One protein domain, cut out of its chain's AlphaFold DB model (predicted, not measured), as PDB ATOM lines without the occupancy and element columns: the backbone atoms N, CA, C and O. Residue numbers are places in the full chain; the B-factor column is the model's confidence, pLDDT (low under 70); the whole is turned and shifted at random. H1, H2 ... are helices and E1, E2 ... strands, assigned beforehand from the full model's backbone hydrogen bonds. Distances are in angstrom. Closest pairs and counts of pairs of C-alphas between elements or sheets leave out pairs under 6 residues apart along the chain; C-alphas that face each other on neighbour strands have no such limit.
ATOM      1  N   GLU A  78     -61.072  69.301 -26.687       79.75
ATOM      2  CA  GLU A  78     -60.124  70.212 -26.051       79.75
ATOM      3  C   GLU A  78     -60.145  71.514 -26.850       79.75
ATOM      4  O   GLU A  78     -59.836  71.517 -28.041       79.75
ATOM      5  N   THR A  79     -60.595  72.593 -26.217       85.75
ATOM      6  CA  THR A  79     -60.785  73.885 -26.881       85.75
ATOM      7  C   THR A  79     -60.710  75.019 -25.865       85.75
ATOM      8  O   THR A  79     -60.901  74.811 -24.666       85.75
ATOM      9  N   GLU A  80     -60.428  76.221 -26.340       89.06
ATOM     10  CA  GLU A  80     -60.365  77.435 -25.529       89.06
ATOM     11  C   GLU A  80     -61.559  78.342 -25.833       89.06
ATOM     12  O   GLU A  80     -62.101  78.312 -26.934       89.06
ATOM     13  N   PHE A  81     -61.979  79.128 -24.844       88.31
ATOM     14  CA  PHE A  81     -63.116  80.039 -24.917       88.31
ATOM     15  C   PHE A  81     -62.786  81.380 -24.281       88.31
ATOM     16  O   PHE A  81     -62.049  81.436 -23.298       88.31
ATOM     17  N   TRP A  82     -63.414  82.441 -24.779       89.81
ATOM     18  CA  TRP A  82     -63.586  83.653 -23.991       89.81
ATOM     19  C   TRP A  82     -64.644  83.389 -22.928       89.81
ATOM     20  O   TRP A  82     -65.617  82.677 -23.194       89.81
ATOM     21  N   ALA A  83     -64.485  83.952 -21.735       90.44
ATOM     22  CA  ALA A  83     -65.455  83.754 -20.674       90.44
ATOM     23  C   ALA A  83     -65.634  84.963 -19.761       90.44
ATOM     24  O   ALA A  83     -64.708  85.735 -19.518       90.44
ATOM     25  N   ASP A  84     -66.826  85.032 -19.173       91.38
ATOM     26  CA  ASP A  84     -67.080  85.781 -17.949       91.38
ATOM     27  C   ASP A  84     -67.250  84.831 -16.769       91.38
ATOM     28  O   ASP A  84     -67.777  83.721 -16.894       91.38
ATOM     29  N   LEU A  85     -66.878  85.321 -15.590       91.56
ATOM     30  CA  LEU A  85     -67.102  84.634 -14.325       91.56
ATOM     31  C   LEU A  85     -68.182  85.365 -13.534       91.56
ATOM     32  O   LEU A  85     -68.045  86.555 -13.233       91.56
ATOM     33  N   VAL A  86     -69.242  84.651 -13.167       92.50
ATOM     34  CA  VAL A  86     -70.367  85.185 -12.395       92.50
ATOM     35  C   VAL A  86     -70.537  84.362 -11.126       92.50
ATOM     36  O   VAL A  86     -70.797  83.162 -11.181       92.50
ATOM     37  N   GLU A  87     -70.393  85.011  -9.975       92.94
ATOM     38  CA  GLU A  87     -70.644  84.395  -8.675       92.94
ATOM     39  C   GLU A  87     -72.084  84.644  -8.218       92.94
ATOM     40  O   GLU A  87     -72.611  85.746  -8.355       92.94
ATOM     41  N   ASP A  88     -72.686  83.632  -7.599       92.38
ATOM     42  CA  ASP A  88     -73.875  83.763  -6.760       92.38
ATOM     43  C   ASP A  88     -73.481  83.381  -5.324       92.38
ATOM     44  O   ASP A  88     -73.387  82.187  -5.001       92.38
ATOM     45  N   PRO A  89     -73.217  84.375  -4.456       88.38
ATOM     46  CA  PRO A  89     -72.797  84.130  -3.081       88.38
ATOM     47  C   PRO A  89     -73.861  83.424  -2.235       88.38
ATOM     48  O   PRO A  89     -73.512  82.645  -1.350       88.38
ATOM     49  N   LEU A  90     -75.153  83.662  -2.507       88.19
ATOM     50  CA  LEU A  90     -76.261  83.090  -1.734       88.19
ATOM     51  C   LEU A  90     -76.354  81.583  -1.963       88.19
ATOM     52  O   LEU A  90     -76.468  80.803  -1.018       88.19
ATOM     53  N   ASN A  91     -76.260  81.171  -3.227       87.25
ATOM     54  CA  ASN A  91     -76.304  79.761  -3.602       87.25
ATOM     55  C   ASN A  91     -74.923  79.091  -3.590       87.25
ATOM     56  O   ASN A  91     -74.832  77.871  -3.777       87.25
ATOM     57  N   ARG A  92     -73.858  79.869  -3.339       88.31
ATOM     58  CA  ARG A  92     -72.453  79.448  -3.413       88.31
ATOM     59  C   ARG A  92     -72.144  78.801  -4.760       88.31
ATOM     60  O   ARG A  92     -71.607  77.693  -4.811       88.31
ATOM     61  N   THR A  93     -72.526  79.452  -5.855       90.25
ATOM     62  CA  THR A  93     -72.305  78.916  -7.205       90.25
ATOM     63  C   THR A  93     -71.440  79.825  -8.055       90.25
ATOM     64  O   THR A  93     -71.589  81.042  -7.999       90.25
ATOM     65  N   LEU A  94     -70.584  79.221  -8.874       91.75
ATOM     66  CA  LEU A  94     -69.806  79.902  -9.903       91.75
ATOM     67  C   LEU A  94     -70.374  79.545 -11.278       91.75
ATOM     68  O   LEU A  94     -70.535  78.369 -11.594       91.75
ATOM     69  N   SER A  95     -70.657  80.540 -12.105       91.94
ATOM     70  CA  SER A  95     -71.034  80.345 -13.505       91.94
ATOM     71  C   SER A  95     -69.930  80.876 -14.409       91.94
ATOM     72  O   SER A  95     -69.535  82.034 -14.291       91.94
ATOM     73  N   ILE A  96     -69.446  80.020 -15.303       90.81
ATOM     74  CA  ILE A  96     -68.482  80.340 -16.353       90.81
ATOM     75  C   ILE A  96     -69.285  80.482 -17.642       90.81
ATOM     76  O   ILE A  96     -69.765  79.486 -18.187       90.81
ATOM     77  N   GLN A  97     -69.496  81.716 -18.088       90.00
ATOM     78  CA  GLN A  97     -70.286  82.009 -19.279       90.00
ATOM     79  C   GLN A  97     -69.365  82.097 -20.492       90.00
ATOM     80  O   GLN A  97     -68.571  83.028 -20.580       90.00
ATOM     81  N   LEU A  98     -69.472  81.131 -21.406       87.62
ATOM     82  CA  LEU A  98     -68.620  81.050 -22.591       87.62
ATOM     83  C   LEU A  98     -69.086  82.012 -23.689       87.62
ATOM     84  O   LEU A  98     -70.284  82.224 -23.891       87.62
ATOM     85  N   SER A  99     -68.128  82.544 -24.442       83.19
ATOM     86  CA  SER A  99     -68.357  83.350 -25.635       83.19
ATOM     87  C   SER A  99     -67.400  82.952 -26.756       83.19
ATOM     88  O   SER A  99     -66.206  82.755 -26.532       83.19
ATOM     89  N   ASN A 100     -67.935  82.889 -27.977       69.25
ATOM     90  CA  ASN A 100     -67.179  82.589 -29.196       69.25
ATOM     91  C   ASN A 100     -66.969  83.821 -30.087       69.25
ATOM     92  O   ASN A 100     -66.114  83.786 -30.960       69.25
ATOM     93  N   ASP A 101     -67.736  84.896 -29.866       65.06
ATOM     94  CA  ASP A 101     -67.835  86.039 -30.790       65.06
ATOM     95  C   ASP A 101     -67.610  87.387 -30.081       65.06
ATOM     96  O   ASP A 101     -68.115  88.421 -30.517       65.06
ATOM     97  N   ARG A 102     -66.917  87.386 -28.936       64.06
ATOM     98  CA  ARG A 102     -66.545  88.636 -28.261       64.06
ATOM     99  C   ARG A 102     -65.273  89.204 -28.874       64.06
ATOM    100  O   ARG A 102     -64.348  88.451 -29.163       64.06
ATOM    101  N   ASN A 103     -65.222  90.530 -28.986       66.25
ATOM    102  CA  ASN A 103     -63.953  91.233 -29.123       66.25
ATOM    103  C   ASN A 103     -63.105  90.925 -27.882       66.25
ATOM    104  O   ASN A 103     -63.636  90.912 -26.764       66.25
ATOM    105  N   ALA A 104     -61.822  90.625 -28.075       64.69
ATOM    106  CA  ALA A 104     -60.973  90.159 -26.985       64.69
ATOM    107  C   ALA A 104     -60.798  91.206 -25.868       64.69
ATOM    108  O   ALA A 104     -60.639  90.832 -24.707       64.69
ATOM    109  N   ASP A 105     -60.920  92.495 -26.197       67.62
ATOM    110  CA  ASP A 105     -60.915  93.626 -25.255       67.62
ATOM    111  C   ASP A 105     -62.090  93.623 -24.258       67.62
ATOM    112  O   ASP A 105     -62.009  94.233 -23.198       67.62
ATOM    113  N   ASN A 106     -63.172  92.901 -24.564       77.94
ATOM    114  CA  ASN A 106     -64.372  92.779 -23.733       77.94
ATOM    115  C   ASN A 106     -64.506  91.392 -23.082       77.94
ATOM    116  O   ASN A 106     -65.567  91.034 -22.550       77.94
ATOM    117  N   ALA A 107     -63.469  90.564 -23.183       82.38
ATOM    118  CA  ALA A 107     -63.436  89.219 -22.638       82.38
ATOM    119  C   ALA A 107     -62.354  89.124 -21.551       82.38
ATOM    120  O   ALA A 107     -61.180  88.928 -21.868       82.38
ATOM    121  N   PRO A 108     -62.728  89.232 -20.266       87.56
ATOM    122  CA  PRO A 108     -61.752  89.317 -19.182       87.56
ATOM    123  C   PRO A 108     -61.021  88.008 -18.906       87.56
ATOM    124  O   PRO A 108     -59.934  88.021 -18.331       87.56
ATOM    125  N   TYR A 109     -61.589  86.869 -19.305       91.94
ATOM    126  CA  TYR A 109     -61.017  85.562 -19.009       91.94
ATOM    127  C   TYR A 109     -60.948  84.677 -20.247       91.94
ATOM    128  O   TYR A 109     -61.837  84.684 -21.101       91.94
ATOM    129  N   MET A 110     -59.902  83.863 -20.296       91.12
ATOM    130  CA  MET A 110     -59.755  82.740 -21.208       91.12
ATOM    131  C   MET A 110     -59.965  81.455 -20.422       91.12
ATOM    132  O   MET A 110     -59.436  81.285 -19.322       91.12
ATOM    133  N   VAL A 111     -60.740  80.537 -20.984       88.88
ATOM    134  CA  VAL A 111     -61.030  79.250 -20.362       88.88
ATOM    135  C   VAL A 111     -60.643  78.143 -21.314       88.88
ATOM    136  O   VAL A 111     -61.255  77.971 -22.365       88.88
ATOM    137  N   LYS A 112     -59.649  77.351 -20.922       88.25
ATOM    138  CA  LYS A 112     -59.310  76.111 -21.614       88.25
ATOM    139  C   LYS A 112     -60.187  74.998 -21.065       88.25
ATOM    140  O   LYS A 112     -60.036  74.633 -19.904       88.25
ATOM    141  N   LEU A 113     -61.088  74.454 -21.881       83.81
ATOM    142  CA  LEU A 113     -61.956  73.331 -21.528       83.81
ATOM    143  C   LEU A 113     -61.446  72.037 -22.161       83.81
ATOM    144  O   LEU A 113     -61.141  71.986 -23.352       83.81
ATOM    145  N   LYS A 114     -61.403  70.967 -21.366       80.75
ATOM    146  CA  LYS A 114     -61.103  69.614 -21.835       80.75
ATOM    147  C   LYS A 114     -62.157  68.629 -21.346       80.75
ATOM    148  O   LYS A 114     -62.185  68.264 -20.169       80.75
ATOM    149  N   PHE A 115     -62.974  68.158 -22.280       73.69
ATOM    150  CA  PHE A 115     -63.963  67.107 -22.087       73.69
ATOM    151  C   PHE A 115     -63.313  65.745 -22.337       73.69
ATOM    152  O   PHE A 115     -62.902  65.433 -23.456       73.69
ATOM    153  N   ARG A 116     -63.183  64.920 -21.293       66.00
ATOM    154  CA  ARG A 116     -62.678  63.544 -21.425       66.00
ATOM    155  C   ARG A 116     -63.826  62.542 -21.498       66.00
ATOM    156  O   ARG A 116     -64.916  62.769 -20.969       66.00
ATOM    157  N   SER A 117     -63.543  61.376 -22.083       55.44
ATOM    158  CA  SER A 117     -64.460  60.238 -22.036       55.44
ATOM    159  C   SER A 117     -64.838  59.928 -20.579       55.44
ATOM    160  O   SER A 117     -63.984  59.947 -19.690       55.44
ATOM    161  N   LYS A 118     -66.129  59.644 -20.340       55.56
ATOM    162  CA  LYS A 118     -66.753  59.407 -19.016       55.56
ATOM    163  C   LYS A 118     -67.125  60.657 -18.195       55.56
ATOM    164  O   LYS A 118     -67.462  60.492 -17.027       55.56
ATOM    165  N   GLY A 119     -67.126  61.859 -18.783       55.94
ATOM    166  CA  GLY A 119     -67.709  63.056 -18.152       55.94
ATOM    167  C   GLY A 119     -66.764  63.874 -17.271       55.94
ATOM    168  O   GLY A 119     -67.190  64.842 -16.650       55.94
ATOM    169  N   ASN A 120     -65.476  63.522 -17.224       64.31
ATOM    170  CA  ASN A 120     -64.486  64.330 -16.520       64.31
ATOM    171  C   ASN A 120     -64.213  65.607 -17.323       64.31
ATOM    172  O   ASN A 120     -63.690  65.536 -18.440       64.31
ATOM    173  N   VAL A 121     -64.554  66.756 -16.742       69.25
ATOM    174  CA  VAL A 121     -64.291  68.080 -17.310       69.25
ATOM    175  C   VAL A 121     -63.146  68.712 -16.537       69.25
ATOM    176  O   VAL A 121     -63.270  68.979 -15.345       69.25
ATOM    177  N   ASN A 122     -62.034  68.949 -17.226       75.69
ATOM    178  CA  ASN A 122     -60.955  69.773 -16.696       75.69
ATOM    179  C   ASN A 122     -61.069  71.152 -17.320       75.69
ATOM    180  O   ASN A 122     -61.316  71.262 -18.525       75.69
ATOM    181  N   PHE A 123     -60.835  72.185 -16.521       78.06
ATOM    182  CA  PHE A 123     -60.693  73.514 -17.066       78.06
ATOM    183  C   PHE A 123     -59.634  74.329 -16.355       78.06
ATOM    184  O   PHE A 123     -59.417  74.175 -15.157       78.06
ATOM    185  N   ASN A 124     -59.004  75.204 -17.124       84.94
ATOM    186  CA  ASN A 124     -58.087  76.210 -16.625       84.94
ATOM    187  C   ASN A 124     -58.651  77.584 -16.983       84.94
ATOM    188  O   ASN A 124     -59.110  77.770 -18.111       84.94
ATOM    189  N   ILE A 125     -58.660  78.503 -16.018       87.50
ATOM    190  CA  ILE A 125     -59.130  79.877 -16.196       87.50
ATOM    191  C   ILE A 125     -57.924  80.786 -16.038       87.50
ATOM    192  O   ILE A 125     -57.276  80.764 -14.990       87.50
ATOM    193  N   GLU A 126     -57.680  81.621 -17.034       89.50
ATOM    194  CA  GLU A 126     -56.604  82.606 -17.034       89.50
ATOM    195  C   GLU A 126     -57.178  83.992 -17.344       89.50
ATOM    196  O   GLU A 126     -58.108  84.098 -18.150       89.50
ATOM    197  N   PRO A 127     -56.667  85.063 -16.721       90.75
ATOM    198  CA  PRO A 127     -56.991  86.420 -17.135       90.75
ATOM    199  C   PRO A 127     -56.530  86.669 -18.573       90.75
ATOM    200  O   PRO A 127     -55.457  86.231 -18.984       90.75
ATOM    201  N   SER A 128     -57.353  87.373 -19.344       90.25
ATOM    202  CA  SER A 128     -56.993  87.872 -20.671       90.25
ATOM    203  C   SER A 128     -55.857  88.902 -20.574       90.25
ATOM    204  O   SER A 128     -55.779  89.610 -19.569       90.25
ATOM    205  N   PRO A 129     -55.019  89.083 -21.613       89.00
ATOM    206  CA  PRO A 129     -54.080  90.210 -21.680       89.00
ATOM    207  C   PRO A 129     -54.752  91.591 -21.590       89.00
ATOM    208  O   PRO A 129     -54.086  92.576 -21.297       89.00
ATOM    209  N   PHE A 130     -56.064  91.660 -21.837       88.81
ATOM    210  CA  PHE A 130     -56.876  92.867 -21.677       88.81
ATOM    211  C   PHE A 130     -57.473  93.032 -20.275       88.81
ATOM    212  O   PHE A 130     -58.104  94.049 -20.002       88.81
ATOM    213  N   ALA A 131     -57.315  92.039 -19.393       91.94
ATOM    214  CA  ALA A 131     -57.948  92.055 -18.086       91.94
ATOM    215  C   ALA A 131     -57.345  93.142 -17.187       91.94
ATOM    216  O   ALA A 131     -56.133  93.213 -16.970       91.94
ATOM    217  N   SER A 132     -58.232  93.945 -16.617       93.56
ATOM    218  CA  SER A 132     -57.949  94.967 -15.615       93.56
ATOM    219  C   SER A 132     -57.515  94.371 -14.271       93.56
ATOM    220  O   SER A 132     -57.773  93.202 -13.962       93.56
ATOM    221  N   ALA A 133     -56.913  95.179 -13.405       94.44
ATOM    222  CA  ALA A 133     -56.510  94.784 -12.063       94.44
ATOM    223  C   ALA A 133     -57.709  94.313 -11.226       94.44
ATOM    224  O   ALA A 133     -57.581  93.360 -10.453       94.44
ATOM    225  N   LYS A 134     -58.897  94.901 -11.418       95.19
ATOM    226  CA  LYS A 134     -60.152  94.397 -10.832       95.19
ATOM    227  C   LYS A 134     -60.494  92.991 -11.298       95.19
ATOM    228  O   LYS A 134     -60.862  92.147 -10.479       95.19
ATOM    229  N   GLU A 135     -60.376  92.716 -12.590       95.25
ATOM    230  CA  GLU A 135     -60.682  91.400 -13.157       95.25
ATOM    231  C   GLU A 135     -59.671  90.342 -12.712       95.25
ATOM    232  O   GLU A 135     -60.078  89.227 -12.366       95.25
ATOM    233  N   TRP A 136     -58.390  90.703 -12.619       93.94
ATOM    234  CA  TRP A 136     -57.340  89.866 -12.038       93.94
ATOM    235  C   TRP A 136     -57.575  89.583 -10.551       93.94
ATOM    236  O   TRP A 136     -57.513  88.429 -10.127       93.94
ATOM    237  N   ASN A 137     -57.908  90.598  -9.749       94.38
ATOM    238  CA  ASN A 137     -58.228  90.424  -8.330       94.38
ATOM    239  C   ASN A 137     -59.482  89.547  -8.136       94.38
ATOM    240  O   ASN A 137     -59.507  88.651  -7.287       94.38
ATOM    241  N   LYS A 138     -60.514  89.740  -8.969       93.81
ATOM    242  CA  LYS A 138     -61.707  88.883  -8.991       93.81
ATOM    243  C   LYS A 138     -61.339  87.433  -9.301       93.81
ATOM    244  O   LYS A 138     -61.775  86.532  -8.586       93.81
ATOM    245  N   TRP A 139     -60.514  87.199 -10.319       92.62
ATOM    246  CA  TRP A 139     -60.018  85.864 -10.649       92.62
ATOM    247  C   TRP A 139     -59.231  85.239  -9.492       92.62
ATOM    248  O   TRP A 139     -59.548  84.118  -9.097       92.62
ATOM    249  N   TYR A 140     -58.306  85.976  -8.867       91.31
ATOM    250  CA  TYR A 140     -57.561  85.515  -7.689       91.31
ATOM    251  C   TYR A 140     -58.496  85.092  -6.543       91.31
ATOM    252  O   TYR A 140     -58.338  84.019  -5.947       91.31
ATOM    253  N   SER A 141     -59.512  85.913  -6.250       90.94
ATOM    254  CA  SER A 141     -60.524  85.613  -5.230       90.94
ATOM    255  C   SER A 141     -61.313  84.348  -5.570       90.94
ATOM    256  O   SER A 141     -61.510  83.489  -4.708       90.94
ATOM    257  N   ILE A 142     -61.718  84.189  -6.833       90.81
ATOM    258  CA  ILE A 142     -62.432  83.002  -7.307       90.81
ATOM    259  C   ILE A 142     -61.557  81.754  -7.174       90.81
ATOM    260  O   ILE A 142     -62.039  80.750  -6.655       90.81
ATOM    261  N   LEU A 143     -60.284  81.800  -7.575       87.50
ATOM    262  CA  LEU A 143     -59.371  80.663  -7.428       87.50
ATOM    263  C   LEU A 143     -59.165  80.277  -5.958       87.50
ATOM    264  O   LEU A 143     -59.213  79.093  -5.616       87.50
ATOM    265  N   SER A 144     -59.013  81.268  -5.078       86.19
ATOM    266  CA  SER A 144     -58.908  81.054  -3.629       86.19
ATOM    267  C   SER A 144     -60.156  80.356  -3.070       86.19
ATOM    268  O   SER A 144     -60.032  79.369  -2.345       86.19
ATOM    269  N   LYS A 145     -61.354  80.796  -3.478       87.62
ATOM    270  CA  LYS A 145     -62.642  80.178  -3.115       87.62
ATOM    271  C   LYS A 145     -62.789  78.761  -3.670       87.62
ATOM    272  O   LYS A 145     -63.258  77.869  -2.968       87.62
ATOM    273  N   ILE A 146     -62.365  78.513  -4.914       84.88
ATOM    274  CA  ILE A 146     -62.372  77.164  -5.505       84.88
ATOM    275  C   ILE A 146     -61.492  76.226  -4.671       84.88
ATOM    276  O   ILE A 146     -61.942  75.139  -4.305       84.88
ATOM    277  N   ARG A 147     -60.280  76.668  -4.309       81.75
ATOM    278  CA  ARG A 147     -59.339  75.909  -3.469       81.75
ATOM    279  C   ARG A 147     -59.875  75.672  -2.056       81.75
ATOM    280  O   ARG A 147     -59.661  74.597  -1.502       81.75
ATOM    281  N   GLY A 148     -60.586  76.650  -1.499       83.94
ATOM    282  CA  GLY A 148     -61.294  76.538  -0.221       83.94
ATOM    283  C   GLY A 148     -62.531  75.634  -0.261       83.94
ATOM    284  O   GLY A 148     -63.107  75.357   0.787       83.94
ATOM    285  N   LEU A 149     -62.929  75.142  -1.444       82.12
ATOM    286  CA  LEU A 149     -64.195  74.434  -1.670       82.12
ATOM    287  C   LEU A 149     -65.415  75.284  -1.265       82.12
ATOM    288  O   LEU A 149     -66.452  74.779  -0.820       82.12
ATOM    289  N   ASP A 150     -65.300  76.598  -1.453       85.19
ATOM    290  CA  ASP A 150     -66.332  77.558  -1.087       85.19
ATOM    291  C   ASP A 150     -67.523  77.497  -2.043       85.19
ATOM    292  O   ASP A 150     -68.645  77.778  -1.624       85.19
ATOM    293  N   TYR A 151     -67.335  77.053  -3.286       85.81
ATOM    294  CA  TYR A 151     -68.443  76.834  -4.211       85.81
ATOM    295  C   TYR A 151     -69.050  75.445  -4.048       85.81
ATOM    296  O   TYR A 151     -68.379  74.417  -4.131       85.81
ATOM    297  N   ARG A 152     -70.373  75.409  -3.889       80.31
ATOM    298  CA  ARG A 152     -71.159  74.176  -3.897       80.31
ATOM    299  C   ARG A 152     -71.244  73.579  -5.301       80.31
ATOM    300  O   ARG A 152     -71.298  72.358  -5.437       80.31
ATOM    301  N   ARG A 153     -71.334  74.432  -6.328       82.62
ATOM    302  CA  ARG A 153     -71.487  74.033  -7.734       82.62
ATOM    303  C   ARG A 153     -70.814  75.026  -8.668       82.62
ATOM    304  O   ARG A 153     -70.862  76.232  -8.425       82.62
ATOM    305  N   THR A 154     -70.309  74.499  -9.774       85.38
ATOM    306  CA  THR A 154     -69.841  75.278 -10.913       85.38
ATOM    307  C   THR A 154     -70.638  74.907 -12.157       85.38
ATOM    308  O   THR A 154     -70.850  73.724 -12.440       85.38
ATOM    309  N   TYR A 155     -71.082  75.922 -12.893       86.62
ATOM    310  CA  TYR A 155     -71.812  75.787 -14.145       86.62
ATOM    311  C   TYR A 155     -70.962  76.291 -15.304       86.62
ATOM    312  O   TYR A 155     -70.394  77.377 -15.220       86.62
ATOM    313  N   ILE A 156     -70.920  75.533 -16.397       86.00
ATOM    314  CA  ILE A 156     -70.431  76.027 -17.687       86.00
ATOM    315  C   ILE A 156     -71.659  76.337 -18.528       86.00
ATOM    316  O   ILE A 156     -72.487  75.451 -18.766       86.00
ATOM    317  N   LEU A 157     -71.792  77.601 -18.917       86.81
ATOM    318  CA  LEU A 157     -72.938  78.108 -19.654       86.81
ATOM    319  C   LEU A 157     -72.552  78.400 -21.104       86.81
ATOM    320  O   LEU A 157     -71.505  78.994 -21.354       86.81
ATOM    321  N   GLY A 158     -73.410  78.000 -22.042       82.00
ATOM    322  CA  GLY A 158     -73.280  78.349 -23.454       82.00
ATOM    323  C   GLY A 158     -73.612  79.818 -23.731       82.00
ATOM    324  O   GLY A 158     -73.979  80.579 -22.830       82.00
ATOM    325  N   LYS A 159     -73.526  80.210 -25.006       73.88
ATOM    326  CA  LYS A 159     -73.799  81.582 -25.476       73.88
ATOM    327  C   LYS A 159     -75.210  82.065 -25.114       73.88
ATOM    328  O   LYS A 159     -75.402  83.223 -24.755       73.88
ATOM    329  N   ASP A 160     -76.186  81.168 -25.169       77.88
ATOM    330  CA  ASP A 160     -77.597  81.385 -24.829       77.88
ATOM    331  C   ASP A 160     -77.900  81.233 -23.325       77.88
ATOM    332  O   ASP A 160     -79.058  81.272 -22.910       77.88
ATOM    333  N   LYS A 161     -76.861  81.074 -22.490       80.56
ATOM    334  CA  LYS A 161     -76.945  80.753 -21.056       80.56
ATOM    335  C   LYS A 161     -77.539  79.370 -20.755       80.56
ATOM    336  O   LYS A 161     -77.860  79.094 -19.593       80.56
ATOM    337  N   SER A 162     -77.649  78.483 -21.747       82.50
ATOM    338  CA  SER A 162     -77.963  77.073 -21.508       82.50
ATOM    339  C   SER A 162     -76.870  76.413 -20.666       82.50
ATOM    340  O   SER A 162     -75.691  76.767 -20.735       82.50
ATOM    341  N   ARG A 163     -77.257  75.460 -19.812       82.00
ATOM    342  CA  ARG A 163     -76.309  74.732 -18.959       82.00
ATOM    343  C   ARG A 163     -75.686  73.594 -19.756       82.00
ATOM    344  O   ARG A 163     -76.345  72.586 -19.981       82.00
ATOM    345  N   LEU A 164     -74.412  73.744 -20.106       77.62
ATOM    346  CA  LEU A 164     -73.637  72.725 -20.820       77.62
ATOM    347  C   LEU A 164     -73.054  71.689 -19.857       77.62
ATOM    348  O   LEU A 164     -73.064  70.492 -20.127       77.62
ATOM    349  N   VAL A 165     -72.548  72.150 -18.708       77.44
ATOM    350  CA  VAL A 165     -71.935  71.293 -17.683       77.44
ATOM    351  C   VAL A 165     -72.338  71.757 -16.295       77.44
ATOM    352  O   VAL A 165     -72.376  72.953 -16.006       77.44
ATOM    353  N   THR A 166     -72.580  70.789 -15.413       77.25
ATOM    354  CA  THR A 166     -72.612  70.990 -13.962       77.25
ATOM    355  C   THR A 166     -71.508  70.147 -13.337       77.25
ATOM    356  O   THR A 166     -71.434  68.953 -13.615       77.25
ATOM    357  N   SER A 167     -70.670  70.756 -12.502       73.56
ATOM    358  CA  SER A 167     -69.626  70.056 -11.748       73.56
ATOM    359  C   SER A 167     -69.620  70.516 -10.293       73.56
ATOM    360  O   SER A 167     -69.881  71.685  -9.995       73.56
ATOM    361  N   ALA A 168     -69.278  69.614  -9.371       67.19
ATOM    362  CA  ALA A 168     -68.752  70.021  -8.070       67.19
ATOM    363  C   ALA A 168     -67.354  70.645  -8.268       67.19
ATOM    364  O   ALA A 168     -66.716  70.373  -9.288       67.19
TER     365      ALA A 168
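AT A GLANCE: This is residues 78 to 168 of the 522 residues of the protein "SEC-C domain-containing protein" of Rossellomorea vietnamensis (UniProt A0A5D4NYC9). What shape does this part of the model make? One six-stranded sheet curls like part of a barrel and folds back at E1, as a folded sheet whose two leaves, E4 E3 and E2 E5 E6, are partly face to face, while the single helix H1 packs on it, nearest to E4 and E1. What are its parts, and in what order? The 91 printed residues hold, along the chain, E1 E2 E3 E4 H1 E5 E6, a mixed class of helices and strands. The sheet runs E4 E3 E1 E2 E5 E6 and is mixed, with E2 and E5 parallel and the other neighbour pairs antiparallel. How large and how dense is it? It is compact, with a radius of gyration of the C-alphas of 12.7 A and spans of 34 by 26 by 21 A.

HOW THE PARTS SIT: What happens along the first strand? E1, residues 78 to 88, is the hinge of the folded sheet and bends by 73 degrees at residue 82. It forms an antiparallel hairpin with E2, residues 93 to 99, at 136 degrees; N 86 and O 95 are 2.9 A apart and N 95 and O 86 2.8 A, within hydrogen-bond range. E3, residues 109 to 115, is antiparallel to E1 at 118 degrees, with N 81 and O 111 at 2.8 A, but E2 and E3 are apart, only just, their closest C-alphas being 8.1 A from each other. How is the sheet continued to its edges? E4, residues 121 to 127, is an edge strand and forms a hairpin with E3, antiparallel at 166 degrees, with N 112 and O 124 at 2.9 A. Next to E2 in the sheet, E5, residues 153 to 157, is parallel to E2 at 16 degrees, with N 96 and O 155 at 2.8 A. E6, residues 163 to 167, is the other edge strand and forms an antiparallel hairpin with E5 at 156 degrees, with N 154 and O 167 at 2.9 A. How near do the two leaves come? E4 and E3 face E2, E5 and E6, with 13 pairs of C-alphas within 11 A. The closest C-alphas of the edge strands, those of Val 121 and Ser 167, are 8.0 A apart. Where is the helix? H1, residues 133 to 147, is on the sheet at a height of 8.4 A, and its closest C-alphas with E4 are those of Trp 136 and Pro 127, 6.2 A apart. E1 and H1 are near each other, with 7 pairs of C-alphas within 10 A. In H1 every O i to N i+4 pair is within hydrogen-bond range.

IN THESE COORDINATES: Where do the longer elements begin and end? E1 starts at C-alpha 78 (-60.124, 70.212, -26.051) and measures 27.3 A from first to last C-alpha. E2 measures 19.4 A, E3 18.9 A and E4 19.7 A. H1 runs 20.9 A from C-alpha 133 (-56.510, 94.784, -12.063). Where do the last strands lie? E5 covers residues 153 to 157 and E6 residues 163 to 167, ending at C-alpha 167 (-69.626, 70.056, -11.748).

THE WHOLE: How far does it reach, and is it whole? The two C-alphas farthest apart, those of Lys 118 and Ala 133, are 37.5 A from each other, and the printed part has no cut. Which links are long? No link is long: that from E2 to E3 is short, with 9 residues, and the other five are tight. Where is confidence low? The mean pLDDT of the printed part is 83.4; residues 100 to 105, residues 116 to 121 and residue 168 are under 70.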